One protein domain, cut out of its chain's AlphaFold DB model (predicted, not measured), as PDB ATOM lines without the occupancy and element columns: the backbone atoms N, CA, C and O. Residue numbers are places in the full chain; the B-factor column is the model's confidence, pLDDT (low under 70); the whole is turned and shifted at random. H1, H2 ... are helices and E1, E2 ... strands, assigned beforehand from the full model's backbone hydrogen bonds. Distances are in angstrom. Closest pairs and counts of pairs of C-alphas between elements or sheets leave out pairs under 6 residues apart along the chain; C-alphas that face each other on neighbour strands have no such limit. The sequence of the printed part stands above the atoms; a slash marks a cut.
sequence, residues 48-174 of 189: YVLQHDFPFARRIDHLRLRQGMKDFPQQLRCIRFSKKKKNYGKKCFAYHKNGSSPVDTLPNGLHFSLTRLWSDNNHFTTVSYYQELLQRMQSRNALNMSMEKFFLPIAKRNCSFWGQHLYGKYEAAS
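Overview. This is residues 48 to 174 of the 189 residues of the protein "Hypothetical protein" of Amphiprora paludosa (UniProt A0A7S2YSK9). This domain has little regular structure: a small twisted sheet of four short strands amid long loops, H1 over one face, with H2 and H3 beyond the strands' ends. The 127 printed residues include H1 E1 E2 E3 H2 H3 H4 E4 in turn; the mixed sheet runs E2 E4 E1 E3. Helices and strands, class mixed, hold 50 residues; the whole is compact, radius of gyration of the C-alphas 13.9 A, spans 40 by 35 by 27 A.

Along the chain. Find C-alpha 62 at (174.257, -15.574, 303.428); H1 runs to 71, 14.1 A. Next come E1, 78 to 80, E2, 112 to 114, E3, 123 to 126, H2, 127 to 138, 16.2 A, H3, 147 to 157, 15.9 A, H4, 159 to 162, and E4, 165 to 167, ending at (185.660, -15.126, 303.314).

Arrangement. Within hydrogen-bond range find N 79 and O 124, 2.8 A, between antiparallel E1 and E3; N 80 and O 165, 2.8 A, between parallel E1 and E4; N 113 and O 166, 3.0 A, between antiparallel E2 and E4. H1 is on the sheet; H4 only grazes it. H3 touches H4, closest C-alphas Ala 155 and Trp 162, 4.7 A. H2 and H3 are close but not clearly touching, about perpendicular at 81 degrees. H1 and H2 have every O i to N i+4 pair within range, H3 4 of 7.

Size, cuts and confidence. The printed part has no cut; the E1 to E2 link is long, 31 residues. Residues 87 to 89 and 173 have pLDDT under 70.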
ATOM      1  N   TYR A  48     175.496 -21.330 295.269       96.19
ATOM      2  CA  TYR A  48     176.531 -22.025 296.017       96.19
ATOM      3  C   TYR A  48     177.004 -23.218 295.197       96.19
ATOM      4  O   TYR A  48     176.197 -24.027 294.746       96.19
ATOM      5  N   VAL A  49     178.317 -23.347 295.050       95.81
ATOM      6  CA  VAL A  49     178.944 -24.552 294.508       95.81
ATOM      7  C   VAL A  49     179.605 -25.259 295.675       95.81
ATOM      8  O   VAL A  49     180.506 -24.697 296.301       95.81
ATOM      9  N   LEU A  50     179.120 -26.455 296.000       94.88
ATOM     10  CA  LEU A  50     179.542 -27.225 297.166       94.88
ATOM     11  C   LEU A  50     180.140 -28.557 296.715       94.88
ATOM     12  O   LEU A  50     179.516 -29.301 295.962       94.88
ATOM     13  N   GLN A  51     181.342 -28.863 297.187       90.56
ATOM     14  CA  GLN A  51     181.946 -30.178 297.022       90.56
ATOM     15  C   GLN A  51     181.473 -31.102 298.150       90.56
ATOM     16  O   GLN A  51     181.280 -30.681 299.293       90.56
ATOM     17  N   HIS A  52     181.267 -32.371 297.805       89.56
ATOM     18  CA  HIS A  52     180.673 -33.384 298.681       89.56
ATOM     19  C   HIS A  52     181.513 -33.693 299.935       89.56
ATOM     20  O   HIS A  52     180.982 -34.144 300.945       89.56
ATOM     21  N   ASP A  53     182.817 -33.435 299.883       89.31
ATOM     22  CA  ASP A  53     183.814 -33.708 300.918       89.31
ATOM     23  C   ASP A  53     184.227 -32.454 301.713       89.31
ATOM     24  O   ASP A  53     185.120 -32.526 302.562       89.31
ATOM     25  N   PHE A  54     183.558 -31.311 301.496       90.94
ATOM     26  CA  PHE A  54     183.829 -30.054 302.200       90.94
ATOM     27  C   PHE A  54     182.633 -29.506 302.996       90.94
ATOM     28  O   PHE A  54     182.104 -28.445 302.658       90.94
ATOM     29  N   PRO A  55     182.198 -30.137 304.101       92.38
ATOM     30  CA  PRO A  55     181.175 -29.558 304.963       92.38
ATOM     31  C   PRO A  55     181.612 -28.213 305.556       92.38
ATOM     32  O   PRO A  55     182.776 -28.005 305.935       92.38
ATOM     33  N   PHE A  56     180.644 -27.307 305.705       92.12
ATOM     34  CA  PHE A  56     180.843 -26.063 306.438       92.12
ATOM     35  C   PHE A  56     181.110 -26.341 307.919       92.12
ATOM     36  O   PHE A  56     180.403 -27.089 308.586       92.12
ATOM     37  N   ALA A  57     182.147 -25.699 308.445       89.88
ATOM     38  CA  ALA A  57     182.564 -25.788 309.839       89.88
ATOM     39  C   ALA A  57     182.062 -24.617 310.693       89.88
ATOM     40  O   ALA A  57     182.306 -24.588 311.899       89.88
ATOM     41  N   ARG A  58     181.444 -23.617 310.057       89.69
ATOM     42  CA  ARG A  58     180.959 -22.381 310.674       89.69
ATOM     43  C   ARG A  58     179.696 -21.919 309.962       89.69
ATOM     44  O   ARG A  58     179.534 -22.172 308.771       89.69
ATOM     45  N   ARG A  59     178.845 -21.192 310.688       90.75
ATOM     46  CA  ARG A  59     177.707 -20.487 310.091       90.75
ATOM     47  C   ARG A  59     178.211 -19.390 309.152       90.75
ATOM     48  O   ARG A  59     179.208 -18.729 309.445       90.75
ATOM     49  N   ILE A  60     177.502 -19.220 308.043       91.88
ATOM     50  CA  ILE A  60     177.747 -18.188 307.040       91.88
ATOM     51  C   ILE A  60     176.513 -17.292 306.999       91.88
ATOM     52  O   ILE A  60     175.397 -17.789 306.864       91.88
ATOM     53  N   ASP A  61     176.707 -15.979 307.109       93.38
ATOM     54  CA  ASP A  61     175.618 -15.014 306.952       93.38
ATOM     55  C   ASP A  61     175.360 -14.771 305.459       93.38
ATOM     56  O   ASP A  61     175.935 -13.874 304.837       93.38
ATOM     57  N   HIS A  62     174.525 -15.624 304.864       92.62
ATOM     58  CA  HIS A  62     174.257 -15.574 303.428       92.62
ATOM     59  C   HIS A  62     173.542 -14.280 302.999       92.62
ATOM     60  O   HIS A  62     173.728 -13.842 301.863       92.62
ATOM     61  N   LEU A  63     172.750 -13.658 303.882       95.06
ATOM     62  CA  LEU A  63     172.028 -12.423 303.572       95.06
ATOM     63  C   LEU A  63     173.004 -11.260 303.429       95.06
ATOM     64  O   LEU A  63     172.930 -10.519 302.447       95.06
ATOM     65  N   ARG A  64     173.976 -11.148 304.344       95.75
ATOM     66  CA  ARG A  64     175.042 -10.144 304.226       95.75
ATOM     67  C   ARG A  64     175.978 -10.420 303.057       95.75
ATOM     68  O   ARG A  64     176.426  -9.463 302.429       95.75
ATOM     69  N   LEU A  65     176.255 -11.691 302.735       96.25
ATOM     70  CA  LEU A  65     177.016 -12.028 301.524       96.25
ATOM     71  C   LEU A  65     176.293 -11.520 300.277       96.25
ATOM     72  O   LEU A  65     176.887 -10.808 299.471       96.25
ATOM     73  N   ARG A  66     175.003 -11.852 300.150       96.00
ATOM     74  CA  ARG A  66     174.157 -11.414 299.037       96.00
ATOM     75  C   ARG A  66     174.152  -9.894 298.922       96.00
ATOM     76  O   ARG A  66     174.381  -9.377 297.835       96.00
ATOM     77  N   GLN A  67     173.927  -9.198 300.036       96.00
ATOM     78  CA  GLN A  67     173.924  -7.738 300.060       96.00
ATOM     79  C   GLN A  67     175.273  -7.171 299.604       96.00
ATOM     80  O   GLN A  67     175.307  -6.366 298.685       96.00
ATOM     81  N   GLY A  68     176.388  -7.675 300.142       95.75
ATOM     82  CA  GLY A  68     177.721  -7.214 299.753       95.75
ATOM     83  C   GLY A  68     178.032  -7.420 298.268       95.75
ATOM     84  O   GLY A  68     178.663  -6.571 297.648       95.75
ATOM     85  N   MET A  69     177.566  -8.517 297.667       96.31
ATOM     86  CA  MET A  69     177.722  -8.737 296.225       96.31
ATOM     87  C   MET A  69     176.839  -7.805 295.381       96.31
ATOM     88  O   MET A  69     177.236  -7.456 294.273       96.31
ATOM     89  N   LYS A  70     175.667  -7.391 295.887       95.44
ATOM     90  CA  LYS A  70     174.812  -6.386 295.229       95.44
ATOM     91  C   LYS A  70     175.384  -4.973 295.351       95.44
ATOM     92  O   LYS A  70     175.311  -4.222 294.387       95.44
ATOM     93  N   ASP A  71     175.983  -4.649 296.492       95.50
ATOM     94  CA  ASP A  71     176.590  -3.338 296.753       95.50
ATOM     95  C   ASP A  71     177.909  -3.152 295.981       95.50
ATOM     96  O   ASP A  71     178.242  -2.045 295.565       95.50
ATOM     97  N   PHE A  72     178.657  -4.242 295.758       95.19
ATOM     98  CA  PHE A  72     179.973  -4.224 295.105       95.19
ATOM     99  C   PHE A  72     180.076  -5.238 293.947       95.19
ATOM    100  O   PHE A  72     180.959  -6.104 293.958       95.19
ATOM    101  N   PRO A  73     179.212  -5.158 292.917       93.38
ATOM    102  CA  PRO A  73     179.059  -6.211 291.908       93.38
ATOM    103  C   PRO A  73     180.266  -6.354 290.971       93.38
ATOM    104  O   PRO A  73     180.443  -7.399 290.347       93.38
ATOM    105  N   GLN A  74     181.112  -5.326 290.866       91.12
ATOM    106  CA  GLN A  74     182.321  -5.359 290.034       91.12
ATOM    107  C   GLN A  74     183.534  -5.925 290.778       91.12
ATOM    108  O   GLN A  74     184.472  -6.416 290.153       91.12
ATOM    109  N   GLN A  75     183.516  -5.874 292.110       92.75
ATOM    110  CA  GLN A  75     184.618  -6.299 292.964       92.75
ATOM    111  C   GLN A  75     184.322  -7.677 293.558       92.75
ATOM    112  O   GLN A  75     185.091  -8.616 293.374       92.75
ATOM    113  N   LEU A  76     183.178  -7.850 294.219       95.00
ATOM    114  CA  LEU A  76     182.854  -9.051 294.982       95.00
ATOM    115  C   LEU A  76     182.040 -10.049 294.146       95.00
ATOM    116  O   LEU A  76     180.850 -10.245 294.362       95.00
ATOM    117  N   ARG A  77     182.694 -10.689 293.172       95.19
ATOM    118  CA  ARG A  77     182.024 -11.579 292.195       95.19
ATOM    119  C   ARG A  77     182.015 -13.056 292.585       95.19
ATOM    120  O   ARG A  77     181.074 -13.771 292.260       95.19
ATOM    121  N   CYS A  78     183.047 -13.505 293.300       96.75
ATOM    122  CA  CYS A  78     183.203 -14.890 293.739       96.75
ATOM    123  C   CYS A  78     183.871 -14.948 295.118       96.75
ATOM    124  O   CYS A  78     184.993 -14.460 295.304       96.75
ATOM    125  N   ILE A  79     183.178 -15.558 296.078       96.50
ATOM    126  CA  ILE A  79     183.564 -15.672 297.483       96.50
ATOM    127  C   ILE A  79     183.880 -17.132 297.785       96.50
ATOM    128  O   ILE A  79     182.990 -17.975 297.779       96.50
ATOM    129  N   ARG A  80     185.137 -17.442 298.098       95.19
ATOM    130  CA  ARG A  80     185.586 -18.792 298.456       95.19
ATOM    131  C   ARG A  80     185.695 -18.964 299.966       95.19
ATOM    132  O   ARG A  80     186.236 -18.106 300.670       95.19
ATOM    133  N   PHE A  81     185.296 -20.136 300.450       94.25
ATOM    134  CA  PHE A  81     185.432 -20.523 301.850       94.25
ATOM    135  C   PHE A  81     186.735 -21.295 302.095       94.25
ATOM    136  O   PHE A  81     187.127 -22.177 301.332       94.25
ATOM    137  N   SER A  82     187.452 -20.942 303.161       90.44
ATOM    138  CA  SER A  82     188.778 -21.504 303.427       90.44
ATOM    139  C   SER A  82     188.732 -22.847 304.150       90.44
ATOM    140  O   SER A  82     188.093 -22.994 305.195       90.44
ATOM    141  N   LYS A  83     189.502 -23.808 303.627       86.44
ATOM    142  CA  LYS A  83     189.807 -25.103 304.260       86.44
ATOM    143  C   LYS A  83     190.860 -25.003 305.368       86.44
ATOM    144  O   LYS A  83     190.916 -25.815 306.299       86.44
ATOM    145  N   LYS A  84     191.771 -24.035 305.258       81.19
ATOM    146  CA  LYS A  84     192.927 -23.922 306.157       81.19
ATOM    147  C   LYS A  84     192.533 -23.194 307.438       81.19
ATOM    148  O   LYS A  84     191.605 -22.396 307.447       81.19
ATOM    149  N   LYS A  85     193.255 -23.464 308.539       73.31
ATOM    150  CA  LYS A  85     193.043 -22.733 309.805       73.31
ATOM    151  C   LYS A  85     193.253 -21.239 309.613       73.31
ATOM    152  O   LYS A  85     192.527 -20.468 310.207       73.31
ATOM    153  N   LYS A  86     194.217 -20.849 308.785       70.00
ATOM    154  CA  LYS A  86     194.511 -19.456 308.470       70.00
ATOM    155  C   LYS A  86     194.166 -19.180 307.009       70.00
ATOM    156  O   LYS A  86     194.439 -20.024 306.149       70.00
ATOM    157  N   ASN A  87     193.602 -18.004 306.743       64.94
ATOM    158  CA  ASN A  87     193.240 -17.519 305.407       64.94
ATOM    159  C   ASN A  87     194.470 -17.099 304.583       64.94
ATOM    160  O   ASN A  87     194.571 -15.978 304.096       64.94
ATOM    161  N   TYR A  88     195.431 -18.008 304.421       67.62
ATOM    162  CA  TYR A  88     196.597 -17.778 303.579       67.62
ATOM    163  C   TYR A  88     196.257 -18.073 302.118       67.62
ATOM    164  O   TYR A  88     196.227 -19.226 301.682       67.62
ATOM    165  N   GLY A  89     196.010 -17.012 301.360       69.94
ATOM    166  CA  GLY A  89     196.088 -17.011 299.903       69.94
ATOM    167  C   GLY A  89     197.279 -16.173 299.441       69.94
ATOM    168  O   GLY A  89     197.789 -15.348 300.191       69.94
ATOM    169  N   LYS A  90     197.719 -16.341 298.189       82.81
ATOM    170  CA  LYS A  90     198.628 -15.353 297.588       82.81
ATOM    171  C   LYS A  90     197.823 -14.078 297.340       82.81
ATOM    172  O   LYS A  90     196.927 -14.112 296.495       82.81
ATOM    173  N   LYS A  91     198.104 -13.000 298.081       88.62
ATOM    174  CA  LYS A  91     197.399 -11.714 297.950       88.62
ATOM    175  C   LYS A  91     197.427 -11.197 296.513       88.62
ATOM    176  O   LYS A  91     198.421 -11.375 295.802       88.62
ATOM    177  N   CYS A  92     196.334 -10.567 296.094       90.12
ATOM    178  CA  CYS A  92     196.266  -9.815 294.846       90.12
ATOM    179  C   CYS A  92     196.783  -8.397 295.049       90.12
ATOM    180  O   CYS A  92     196.249  -7.656 295.857       90.12
ATOM    181  N   PHE A  93     197.796  -8.015 294.276       89.25
ATOM    182  CA  PHE A  93     198.416  -6.689 294.340       89.25
ATOM    183  C   PHE A  93     197.900  -5.746 293.243       89.25
ATOM    184  O   PHE A  93     198.587  -4.801 292.879       89.25
ATOM    185  N   ALA A  94     196.725  -6.032 292.668       88.19
ATOM    186  CA  ALA A  94     196.170  -5.241 291.568       88.19
ATOM    187  C   ALA A  94     195.671  -3.858 292.017       88.19
ATOM    188  O   ALA A  94     195.726  -2.921 291.231       88.19
ATOM    189  N   TYR A  95     195.203  -3.733 293.264       84.50
ATOM    190  CA  TYR A  95     194.699  -2.470 293.812       84.50
ATOM    191  C   TYR A  95     195.755  -1.745 294.648       84.50
ATOM    192  O   TYR A  95     196.014  -0.564 294.440       84.50
ATOM    193  N   HIS A  96     196.403  -2.460 295.572       84.75
ATOM    194  CA  HIS A  96     197.378  -1.877 296.491       84.75
ATOM    195  C   HIS A  96     198.612  -2.772 296.667       84.75
ATOM    196  O   HIS A  96     198.529  -4.001 296.614       84.75
ATOM    197  N   LYS A  97     199.773  -2.155 296.947       85.06
ATOM    198  CA  LYS A  97     201.060  -2.857 297.158       85.06
ATOM    199  C   LYS A  97     201.061  -3.791 298.374       85.06
ATOM    200  O   LYS A  97     201.812  -4.758 298.399       85.06
ATOM    201  N   ASN A  98     200.215  -3.531 299.369       82.88
ATOM    202  CA  ASN A  98     200.020  -4.397 300.541       82.88
ATOM    203  C   ASN A  98     199.022  -5.551 300.278       82.88
ATOM    204  O   ASN A  98     198.814  -6.408 301.146       82.88
ATOM    205  N   GLY A  99     198.424  -5.571 299.082       82.00
ATOM    206  CA  GLY A  99     197.455  -6.551 298.622       82.00
ATOM    207  C   GLY A  99     196.036  -6.361 299.156       82.00
ATOM    208  O   GLY A  99     195.278  -7.330 299.136       82.00
ATOM    209  N   SER A 100     195.700  -5.170 299.668       85.06
ATOM    210  CA  SER A 100     194.327  -4.854 300.055       85.06
ATOM    211  C   SER A 100     193.424  -4.644 298.838       85.06
ATOM    212  O   SER A 100     193.901  -4.361 297.733       85.06
ATOM    213  N   SER A 101     192.116  -4.785 299.039       87.44
ATOM    214  CA  SER A 101     191.076  -4.531 298.036       87.44
ATOM    215  C   SER A 101     189.974  -3.612 298.586       87.44
ATOM    216  O   SER A 101     189.801  -3.539 299.806       87.44
ATOM    217  N   PRO A 102     189.179  -2.949 297.719       85.88
ATOM    218  CA  PRO A 102     188.070  -2.088 298.149       85.88
ATOM    219  C   PRO A 102     187.001  -2.790 299.000       85.88
ATOM    220  O   PRO A 102     186.203  -2.127 299.649       85.88
ATOM    221  N   VAL A 103     186.977  -4.127 298.992       89.69
ATOM    222  CA  VAL A 103     185.978  -4.948 299.685       89.69
ATOM    223  C   VAL A 103     186.576  -5.767 300.830       89.69
ATOM    224  O   VAL A 103     185.936  -6.691 301.316       89.69
ATOM    225  N   ASP A 104     187.791  -5.453 301.297       87.94
ATOM    226  CA  ASP A 104     188.419  -6.185 302.411       87.94
ATOM    227  C   ASP A 104     187.611  -6.088 303.711       87.94
ATOM    228  O   ASP A 104     187.623  -7.009 304.530       87.94
ATOM    229  N   THR A 105     186.915  -4.968 303.911       90.69
ATOM    230  CA  THR A 105     185.945  -4.778 304.991       90.69
ATOM    231  C   THR A 105     184.743  -4.038 304.434       90.69
ATOM    232  O   THR A 105     184.865  -2.903 303.983       90.69
ATOM    233  N   LEU A 106     183.586  -4.689 304.460       90.19
ATOM    234  CA  LEU A 106     182.332  -4.090 304.027       90.19
ATOM    235  C   LEU A 106     181.659  -3.324 305.178       90.19
ATOM    236  O   LEU A 106     181.822  -3.711 306.339       90.19
ATOM    237  N   PRO A 107     180.811  -2.321 304.877       87.50
ATOM    238  CA  PRO A 107     180.017  -1.615 305.888       87.50
ATOM    239  C   PRO A 107     179.139  -2.538 306.749       87.50
ATOM    240  O   PRO A 107     178.872  -2.249 307.910       87.50
ATOM    241  N   ASN A 108     178.735  -3.696 306.212       87.06
ATOM    242  CA  ASN A 108     177.950  -4.707 306.929       87.06
ATOM    243  C   ASN A 108     178.786  -5.612 307.869       87.06
ATOM    244  O   ASN A 108     178.280  -6.619 308.378       87.06
ATOM    245  N   GLY A 109     180.064  -5.280 308.091       90.12
ATOM    246  CA  GLY A 109     180.975  -5.971 309.008       90.12
ATOM    247  C   GLY A 109     181.583  -7.265 308.463       90.12
ATOM    248  O   GLY A 109     182.280  -7.972 309.192       90.12
ATOM    249  N   LEU A 110     181.326  -7.610 307.198       93.00
ATOM    250  CA  LEU A 110     181.984  -8.743 306.559       93.00
ATOM    251  C   LEU A 110     183.409  -8.389 306.147       93.00
ATOM    252  O   LEU A 110     183.690  -7.278 305.704       93.00
ATOM    253  N   HIS A 111     184.295  -9.375 306.252       93.31
ATOM    254  CA  HIS A 111     185.690  -9.235 305.866       93.31
ATOM    255  C   HIS A 111     186.042 -10.199 304.750       93.31
ATOM    256  O   HIS A 111     185.607 -11.355 304.762       93.31
ATOM    257  N   PHE A 112     186.885  -9.730 303.839       93.00
ATOM    258  CA  PHE A 112     187.358 -10.506 302.710       93.00
ATOM    259  C   PHE A 112     188.849 -10.299 302.481       93.00
ATOM    260  O   PHE A 112     189.485  -9.401 303.031       93.00
ATOM    261  N   SER A 113     189.440 -11.165 301.670       91.56
ATOM    262  CA  SER A 113     190.796 -10.960 301.166       91.56
ATOM    263  C   SER A 113     190.891 -11.441 299.733       91.56
ATOM    264  O   SER A 113     190.699 -12.630 299.458       91.56
ATOM    265  N   LEU A 114     191.199 -10.528 298.816       93.44
ATOM    266  CA  LEU A 114     191.346 -10.869 297.408       93.44
ATOM    267  C   LEU A 114     192.633 -11.667 297.161       93.44
ATOM    268  O   LEU A 114     193.731 -11.299 297.594       93.44
ATOM    269  N   THR A 115     192.513 -12.763 296.413       92.19
ATOM    270  CA  THR A 115     193.641 -13.656 296.129       92.19
ATOM    271  C   THR A 115     193.942 -13.765 294.635       92.19
ATOM    272  O   THR A 115     193.055 -13.701 293.794       92.19
ATOM    273  N   ARG A 116     195.216 -13.996 294.291       93.44
ATOM    274  CA  ARG A 116     195.683 -14.335 292.926       93.44
ATOM    275  C   ARG A 116     195.458 -15.797 292.557       93.44
ATOM    276  O   ARG A 116     195.994 -16.268 291.556       93.44
ATOM    277  N   LEU A 117     194.782 -16.540 293.424       91.50
ATOM    278  CA  LEU A 117     194.528 -17.957 293.248       91.50
ATOM    279  C   LEU A 117     193.057 -18.148 292.912       91.50
ATOM    280  O   LEU A 117     192.202 -17.391 293.364       91.50
ATOM    281  N   TRP A 118     192.787 -19.205 292.166       94.25
ATOM    282  CA  TRP A 118     191.447 -19.695 291.910       94.25
ATOM    283  C   TRP A 118     191.414 -21.155 292.355       94.25
ATOM    284  O   TRP A 118     192.400 -21.859 292.152       94.25
ATOM    285  N   SER A 119     190.341 -21.581 293.011       92.88
ATOM    286  CA  SER A 119     190.113 -22.968 293.413       92.88
ATOM    287  C   SER A 119     188.627 -23.291 293.340       92.88
ATOM    288  O   SER A 119     187.795 -22.414 293.583       92.88
ATOM    289  N   ASP A 120     188.313 -24.543 293.032       90.75
ATOM    290  CA  ASP A 120     186.949 -25.064 292.939       90.75
ATOM    291  C   ASP A 120     186.365 -25.537 294.285       90.75
ATOM    292  O   ASP A 120     185.220 -25.986 294.318       90.75
ATOM    293  N   ASN A 121     187.091 -25.357 295.400       92.31
ATOM    294  CA  ASN A 121     186.548 -25.483 296.763       92.31
ATOM    295  C   ASN A 121     185.252 -24.688 296.935       92.31
ATOM    296  O   ASN A 121     185.071 -23.678 296.256       92.31
ATOM    297  N   ASN A 122     184.430 -25.046 297.931       95.44
ATOM    298  CA  ASN A 122     183.151 -24.382 298.190       95.44
ATOM    299  C   ASN A 122     183.218 -22.858 298.068       95.44
ATOM    300  O   ASN A 122     184.058 -22.193 298.694       95.44
ATOM    301  N   HIS A 123     182.291 -22.308 297.297       96.31
ATOM    302  CA  HIS A 123     182.214 -20.878 297.062       96.31
ATOM    303  C   HIS A 123     180.784 -20.427 296.764       96.31
ATOM    304  O   HIS A 123     179.920 -21.215 296.378       96.31
ATOM    305  N   PHE A 124     180.561 -19.136 296.979       97.56
ATOM    306  CA  PHE A 124     179.334 -18.405 296.705       97.56
ATOM    307  C   PHE A 124     179.611 -17.338 295.646       97.56
ATOM    308  O   PHE A 124     180.661 -16.693 295.666       97.56
ATOM    309  N   THR A 125     178.711 -17.177 294.687       96.69
ATOM    310  CA  THR A 125     178.980 -16.396 293.474       96.69
ATOM    311  C   THR A 125     177.685 -15.984 292.789       96.69
ATOM    312  O   THR A 125     176.626 -16.545 293.070       96.69
ATOM    313  N   THR A 126     177.768 -15.037 291.855       94.25
ATOM    314  CA  THR A 126     176.644 -14.727 290.966       94.25
ATOM    315  C   THR A 126     176.534 -15.767 289.851       94.25
ATOM    316  O   THR A 126     177.543 -16.343 289.422       94.25
ATOM    317  N   VAL A 127     175.317 -15.965 289.341       93.19
ATOM    318  CA  VAL A 127     175.071 -16.757 288.124       93.19
ATOM    319  C   VAL A 127     175.828 -16.165 286.933       93.19
ATOM    320  O   VAL A 127     176.478 -16.902 286.193       93.19
ATOM    321  N   SER A 128     175.836 -14.835 286.799       92.44
ATOM    322  CA  SER A 128     176.515 -14.133 285.701       92.44
ATOM    323  C   SER A 128     178.025 -14.388 285.659       92.44
ATOM    324  O   SER A 128     178.580 -14.625 284.589       92.44
ATOM    325  N   TYR A 129     178.700 -14.412 286.816       93.88
ATOM    326  CA  TYR A 129     180.126 -14.742 286.894       93.88
ATOM    327  C   TYR A 129     180.395 -16.164 286.391       93.88
ATOM    328  O   TYR A 129     181.365 -16.405 285.672       93.88
ATOM    329  N   TYR A 130     179.520 -17.110 286.732       92.94
ATOM    330  CA  TYR A 130     179.671 -18.498 286.313       92.94
ATOM    331  C   TYR A 130     179.367 -18.733 284.840       92.94
ATOM    332  O   TYR A 130     180.073 -19.505 284.193       92.94
ATOM    333  N   GLN A 131     178.358 -18.054 284.295       94.12
ATOM    334  CA  GLN A 131     178.092 -18.068 282.859       94.12
ATOM    335  C   GLN A 131     179.324 -17.581 282.083       94.12
ATOM    336  O   GLN A 131     179.746 -18.244 281.136       94.12
ATOM    337  N   GLU A 132     179.971 -16.505 282.544       94.81
ATOM    338  CA  GLU A 132     181.206 -15.994 281.936       94.81
ATOM    339  C   GLU A 132     182.381 -16.989 282.062       94.81
ATOM    340  O   GLU A 132     183.086 -17.248 281.079       94.81
ATOM    341  N   LEU A 133     182.577 -17.603 283.243       94.50
ATOM    342  CA  LEU A 133     183.576 -18.668 283.443       94.50
ATOM    343  C   LEU A 133     183.365 -19.815 282.441       94.50
ATOM    344  O   LEU A 133     184.295 -20.226 281.742       94.50
ATOM    345  N   LEU A 134     182.143 -20.339 282.368       94.88
ATOM    346  CA  LEU A 134     181.818 -21.504 281.548       94.88
ATOM    347  C   LEU A 134     181.912 -21.198 280.056       94.88
ATOM    348  O   LEU A 134     182.477 -22.006 279.320       94.88
ATOM    349  N   GLN A 135     181.454 -20.023 279.618       95.25
ATOM    350  CA  GLN A 135     181.607 -19.575 278.233       95.25
ATOM    351  C   GLN A 135     183.087 -19.536 277.833       95.25
ATOM    352  O   GLN A 135     183.465 -19.995 276.750       95.25
ATOM    353  N   ARG A 136     183.954 -19.054 278.731       94.94
ATOM    354  CA  ARG A 136     185.398 -19.002 278.492       94.94
ATOM    355  C   ARG A 136     186.054 -20.383 278.455       94.94
ATOM    356  O   ARG A 136     186.999 -20.577 277.695       94.94
ATOM    357  N   MET A 137     185.584 -21.337 279.258       94.75
ATOM    358  CA  MET A 137     186.049 -22.727 279.177       94.75
ATOM    359  C   MET A 137     185.563 -23.403 277.892       94.75
ATOM    360  O   MET A 137     186.337 -24.088 277.225       94.75
ATOM    361  N   GLN A 138     184.304 -23.188 277.513       91.50
ATOM    362  CA  GLN A 138     183.712 -23.765 276.310       91.50
ATOM    363  C   GLN A 138     184.431 -23.303 275.040       91.50
ATOM    364  O   GLN A 138     184.775 -24.142 274.212       91.50
ATOM    365  N   SER A 139     184.745 -22.008 274.918       91.00
ATOM    366  CA  SER A 139     185.478 -21.471 273.756       91.00
ATOM    367  C   SER A 139     186.894 -22.035 273.597       91.00
ATOM    368  O   SER A 139     187.507 -21.883 272.545       91.00
ATOM    369  N   ARG A 140     187.415 -22.711 274.628       89.19
ATOM    370  CA  ARG A 140     188.714 -23.395 274.619       89.19
ATOM    371  C   ARG A 140     188.603 -24.917 274.699       89.19
ATOM    372  O   ARG A 140     189.602 -25.568 274.985       89.19
ATOM    373  N   ASN A 141     187.404 -25.467 274.494       87.81
ATOM    374  CA  ASN A 141     187.110 -26.896 274.618       87.81
ATOM    375  C   ASN A 141     187.612 -27.506 275.948       87.81
ATOM    376  O   ASN A 141     188.180 -28.592 275.984       87.81
ATOM    377  N   ALA A 142     187.442 -26.762 277.046       90.38
ATOM    378  CA  ALA A 142     188.048 -27.054 278.345       90.38
ATOM    379  C   ALA A 142     187.045 -27.542 279.405       90.38
ATOM    380  O   ALA A 142     187.397 -27.659 280.573       90.38
ATOM    381  N   LEU A 143     185.787 -27.820 279.041       88.62
ATOM    382  CA  LEU A 143     184.754 -28.236 280.007       88.62
ATOM    383  C   LEU A 143     185.049 -29.589 280.677       88.62
ATOM    384  O   LEU A 143     184.525 -29.862 281.750       88.62
ATOM    385  N   ASN A 144     185.897 -30.414 280.065       86.25
ATOM    386  CA  ASN A 144     186.340 -31.712 280.574       86.25
ATOM    387  C   ASN A 144     187.610 -31.629 281.444       86.25
ATOM    388  O   ASN A 144     188.269 -32.643 281.649       86.25
ATOM    389  N   MET A 145     187.996 -30.446 281.923       89.75
ATOM    390  CA  MET A 145     189.152 -30.276 282.802       89.75
ATOM    391  C   MET A 145     188.744 -29.649 284.135       89.75
ATOM    392  O   MET A 145     187.690 -29.020 284.242       89.75
ATOM    393  N   SER A 146     189.584 -29.786 285.167       90.81
ATOM    394  CA  SER A 146     189.317 -29.103 286.435       90.81
ATOM    395  C   SER A 146     189.315 -27.587 286.240       90.81
ATOM    396  O   SER A 146     190.197 -27.017 285.586       90.81
ATOM    397  N   MET A 147     188.326 -26.916 286.833       94.00
ATOM    398  CA  MET A 147     188.216 -25.462 286.726       94.00
ATOM    399  C   MET A 147     189.438 -24.771 287.331       94.00
ATOM    400  O   MET A 147     189.913 -23.781 286.778       94.00
ATOM    401  N   GLU A 148     190.010 -25.332 288.402       93.88
ATOM    402  CA  GLU A 148     191.240 -24.813 289.001       93.88
ATOM    403  C   GLU A 148     192.409 -24.813 288.011       93.88
ATOM    404  O   GLU A 148     193.085 -23.792 287.870       93.88
ATOM    405  N   LYS A 149     192.607 -25.893 287.244       93.44
ATOM    406  CA  LYS A 149     193.676 -25.957 286.234       93.44
ATOM    407  C   LYS A 149     193.508 -24.882 285.157       93.44
ATOM    408  O   LYS A 149     194.503 -24.297 284.725       93.44
ATOM    409  N   PHE A 150     192.272 -24.598 284.748       95.44
ATOM    410  CA  PHE A 150     191.978 -23.593 283.728       95.44
ATOM    411  C   PHE A 150     192.100 -22.154 284.255       95.44
ATOM    412  O   PHE A 150     192.752 -21.310 283.632       95.44
ATOM    413  N   PHE A 151     191.503 -21.861 285.414       96.00
ATOM    414  CA  PHE A 151     191.369 -20.494 285.922       96.00
ATOM    415  C   PHE A 151     192.529 -20.014 286.777       96.00
ATOM    416  O   PHE A 151     192.789 -18.811 286.797       96.00
ATOM    417  N   LEU A 152     193.293 -20.902 287.414       94.69
ATOM    418  CA  LEU A 152     194.460 -20.497 288.193       94.69
ATOM    419  C   LEU A 152     195.461 -19.626 287.397       94.69
ATOM    420  O   LEU A 152     195.850 -18.571 287.907       94.69
ATOM    421  N   PRO A 153     195.892 -19.978 286.166       95.25
ATOM    422  CA  PRO A 153     196.785 -19.113 285.390       95.25
ATOM    423  C   PRO A 153     196.117 -17.810 284.916       95.25
ATOM    424  O   PRO A 153     196.818 -16.825 284.685       95.25
ATOM    425  N   ILE A 154     194.791 -17.779 284.769       95.44
ATOM    426  CA  ILE A 154     194.039 -16.569 284.396       95.44
ATOM    427  C   ILE A 154     193.977 -15.611 285.593       95.44
ATOM    428  O   ILE A 154     194.380 -14.453 285.473       95.44
ATOM    429  N   ALA A 155     193.592 -16.115 286.767       95.31
ATOM    430  CA  ALA A 155     193.553 -15.366 288.020       95.31
ATOM    431  C   ALA A 155     194.931 -14.836 288.433       95.31
ATOM    432  O   ALA A 155     195.040 -13.715 288.918       95.31
ATOM    433  N   LYS A 156     196.018 -15.578 288.178       94.31
ATOM    434  CA  LYS A 156     197.377 -15.073 288.435       94.31
ATOM    435  C   LYS A 156     197.721 -13.823 287.619       94.31
ATOM    436  O   LYS A 156     198.477 -12.991 288.128       94.31
ATOM    437  N   ARG A 157     197.208 -13.708 286.386       94.81
ATOM    438  CA  ARG A 157     197.463 -12.578 285.471       94.81
ATOM    439  C   ARG A 157     196.521 -11.403 285.717       94.81
ATOM    440  O   ARG A 157     196.970 -10.268 285.694       94.81
ATOM    441  N   ASN A 158     195.246 -11.676 285.982       94.50
ATOM    442  CA  ASN A 158     194.231 -10.658 286.246       94.50
ATOM    443  C   ASN A 158     193.421 -11.050 287.491       94.50
ATOM    444  O   ASN A 158     192.314 -11.581 287.403       94.50
ATOM    445  N   CYS A 159     194.022 -10.830 288.660       94.12
ATOM    446  CA  CYS A 159     193.418 -11.197 289.937       94.12
ATOM    447  C   CYS A 159     192.344 -10.218 290.406       94.12
ATOM    448  O   CYS A 159     191.506 -10.629 291.196       94.12
ATOM    449  N   SER A 160     192.334  -8.968 289.933       92.56
ATOM    450  CA  SER A 160     191.262  -8.014 290.248       92.56
ATOM    451  C   SER A 160     189.912  -8.498 289.729       92.56
ATOM    452  O   SER A 160     188.907  -8.318 290.401       92.56
ATOM    453  N   PHE A 161     189.899  -9.158 288.569       92.75
ATOM    454  CA  PHE A 161     188.665  -9.638 287.951       92.75
ATOM    455  C   PHE A 161     188.403 -11.134 288.175       92.75
ATOM    456  O   PHE A 161     187.275 -11.533 288.455       92.75
ATOM    457  N   TRP A 162     189.431 -11.981 288.036       94.38
ATOM    458  CA  TRP A 162     189.287 -13.443 288.124       94.38
ATOM    459  C   TRP A 162     189.697 -14.016 289.479       94.38
ATOM    460  O   TRP A 162     189.530 -15.212 289.705       94.38
ATOM    461  N   GLY A 163     190.272 -13.207 290.367       93.75
ATOM    462  CA  GLY A 163     190.631 -13.647 291.707       93.75
ATOM    463  C   GLY A 163     189.395 -13.924 292.558       93.75
ATOM    464  O   GLY A 163     188.360 -13.278 292.420       93.75
ATOM    465  N   GLN A 164     189.515 -14.892 293.461       95.06
ATOM    466  CA  GLN A 164     188.472 -15.168 294.446       95.06
ATOM    467  C   GLN A 164     188.739 -14.387 295.732       95.06
ATOM    468  O   GLN A 164     189.890 -14.293 296.188       95.06
ATOM    469  N   HIS A 165     187.662 -13.900 296.344       94.75
ATOM    470  CA  HIS A 165     187.675 -13.300 297.672       94.75
ATOM    471  C   HIS A 165     187.565 -14.403 298.718       94.75
ATOM    472  O   HIS A 165     186.587 -15.145 298.753       94.75
ATOM    473  N   LEU A 166     188.572 -14.544 299.575       93.62
ATOM    474  CA  LEU A 166     188.467 -15.423 300.736       93.62
ATOM    475  C   LEU A 166     187.533 -14.800 301.767       93.62
ATOM    476  O   LEU A 166     187.741 -13.653 302.145       93.62
ATOM    477  N   TYR A 167     186.539 -15.557 302.229       93.88
ATOM    478  CA  TYR A 167     185.660 -15.126 303.314       93.88
ATOM    479  C   TYR A 167     186.409 -15.109 304.655       93.88
ATOM    480  O   TYR A 167     187.048 -16.102 305.019       93.88
ATOM    481  N   GLY A 168     186.309 -14.001 305.393       90.12
ATOM    482  CA  GLY A 168     186.984 -13.752 306.671       90.12
ATOM    483  C   GLY A 168     188.271 -12.924 306.545       90.12
ATOM    484  O   GLY A 168     188.834 -12.769 305.464       90.12
ATOM    485  N   LYS A 169     188.763 -12.402 307.678       84.62
ATOM    486  CA  LYS A 169     189.992 -11.589 307.739       84.62
ATOM    487  C   LYS A 169     191.224 -12.378 307.268       84.62
ATOM    488  O   LYS A 169     191.366 -13.563 307.589       84.62
ATOM    489  N   TYR A 170     192.139 -11.704 306.567       77.94
ATOM    490  CA  TYR A 170     193.457 -12.250 306.227       77.94
ATOM    491  C   TYR A 170     194.184 -12.671 307.517       77.94
ATOM    492  O   TYR A 170     194.104 -11.975 308.523       77.94
ATOM    493  N   GLU A 171     194.849 -13.830 307.512       77.12
ATOM    494  CA  GLU A 171     195.611 -14.397 308.655       77.12
ATOM    495  C   GLU A 171     194.807 -14.798 309.899       77.12
ATOM    496  O   GLU A 171     195.319 -15.552 310.729       77.12
ATOM    497  N   ALA A 172     193.539 -14.397 310.010       74.81
ATOM    498  CA  ALA A 172     192.690 -14.822 311.111       74.81
ATOM    499  C   ALA A 172     192.449 -16.335 311.074       74.81
ATOM    500  O   ALA A 172     192.359 -16.957 310.006       74.81
ATOM    501  N   ALA A 173     192.288 -16.923 312.261       69.50
ATOM    502  CA  ALA A 173     191.915 -18.320 312.418       69.50
ATOM    503  C   ALA A 173     190.466 -18.546 311.931       69.50
ATOM    504  O   ALA A 173     189.494 -18.407 312.678       69.50
ATOM    505  N   SER A 174     190.312 -18.854 310.647       71.75
ATOM    506  CA  SER A 174     189.055 -18.771 309.905       71.75
ATOM    507  C   SER A 174     188.877 -19.953 308.949       71.75
ATOM    508  O   SER A 174     188.678 -19.819 307.747       71.75
TER     509      SER A 174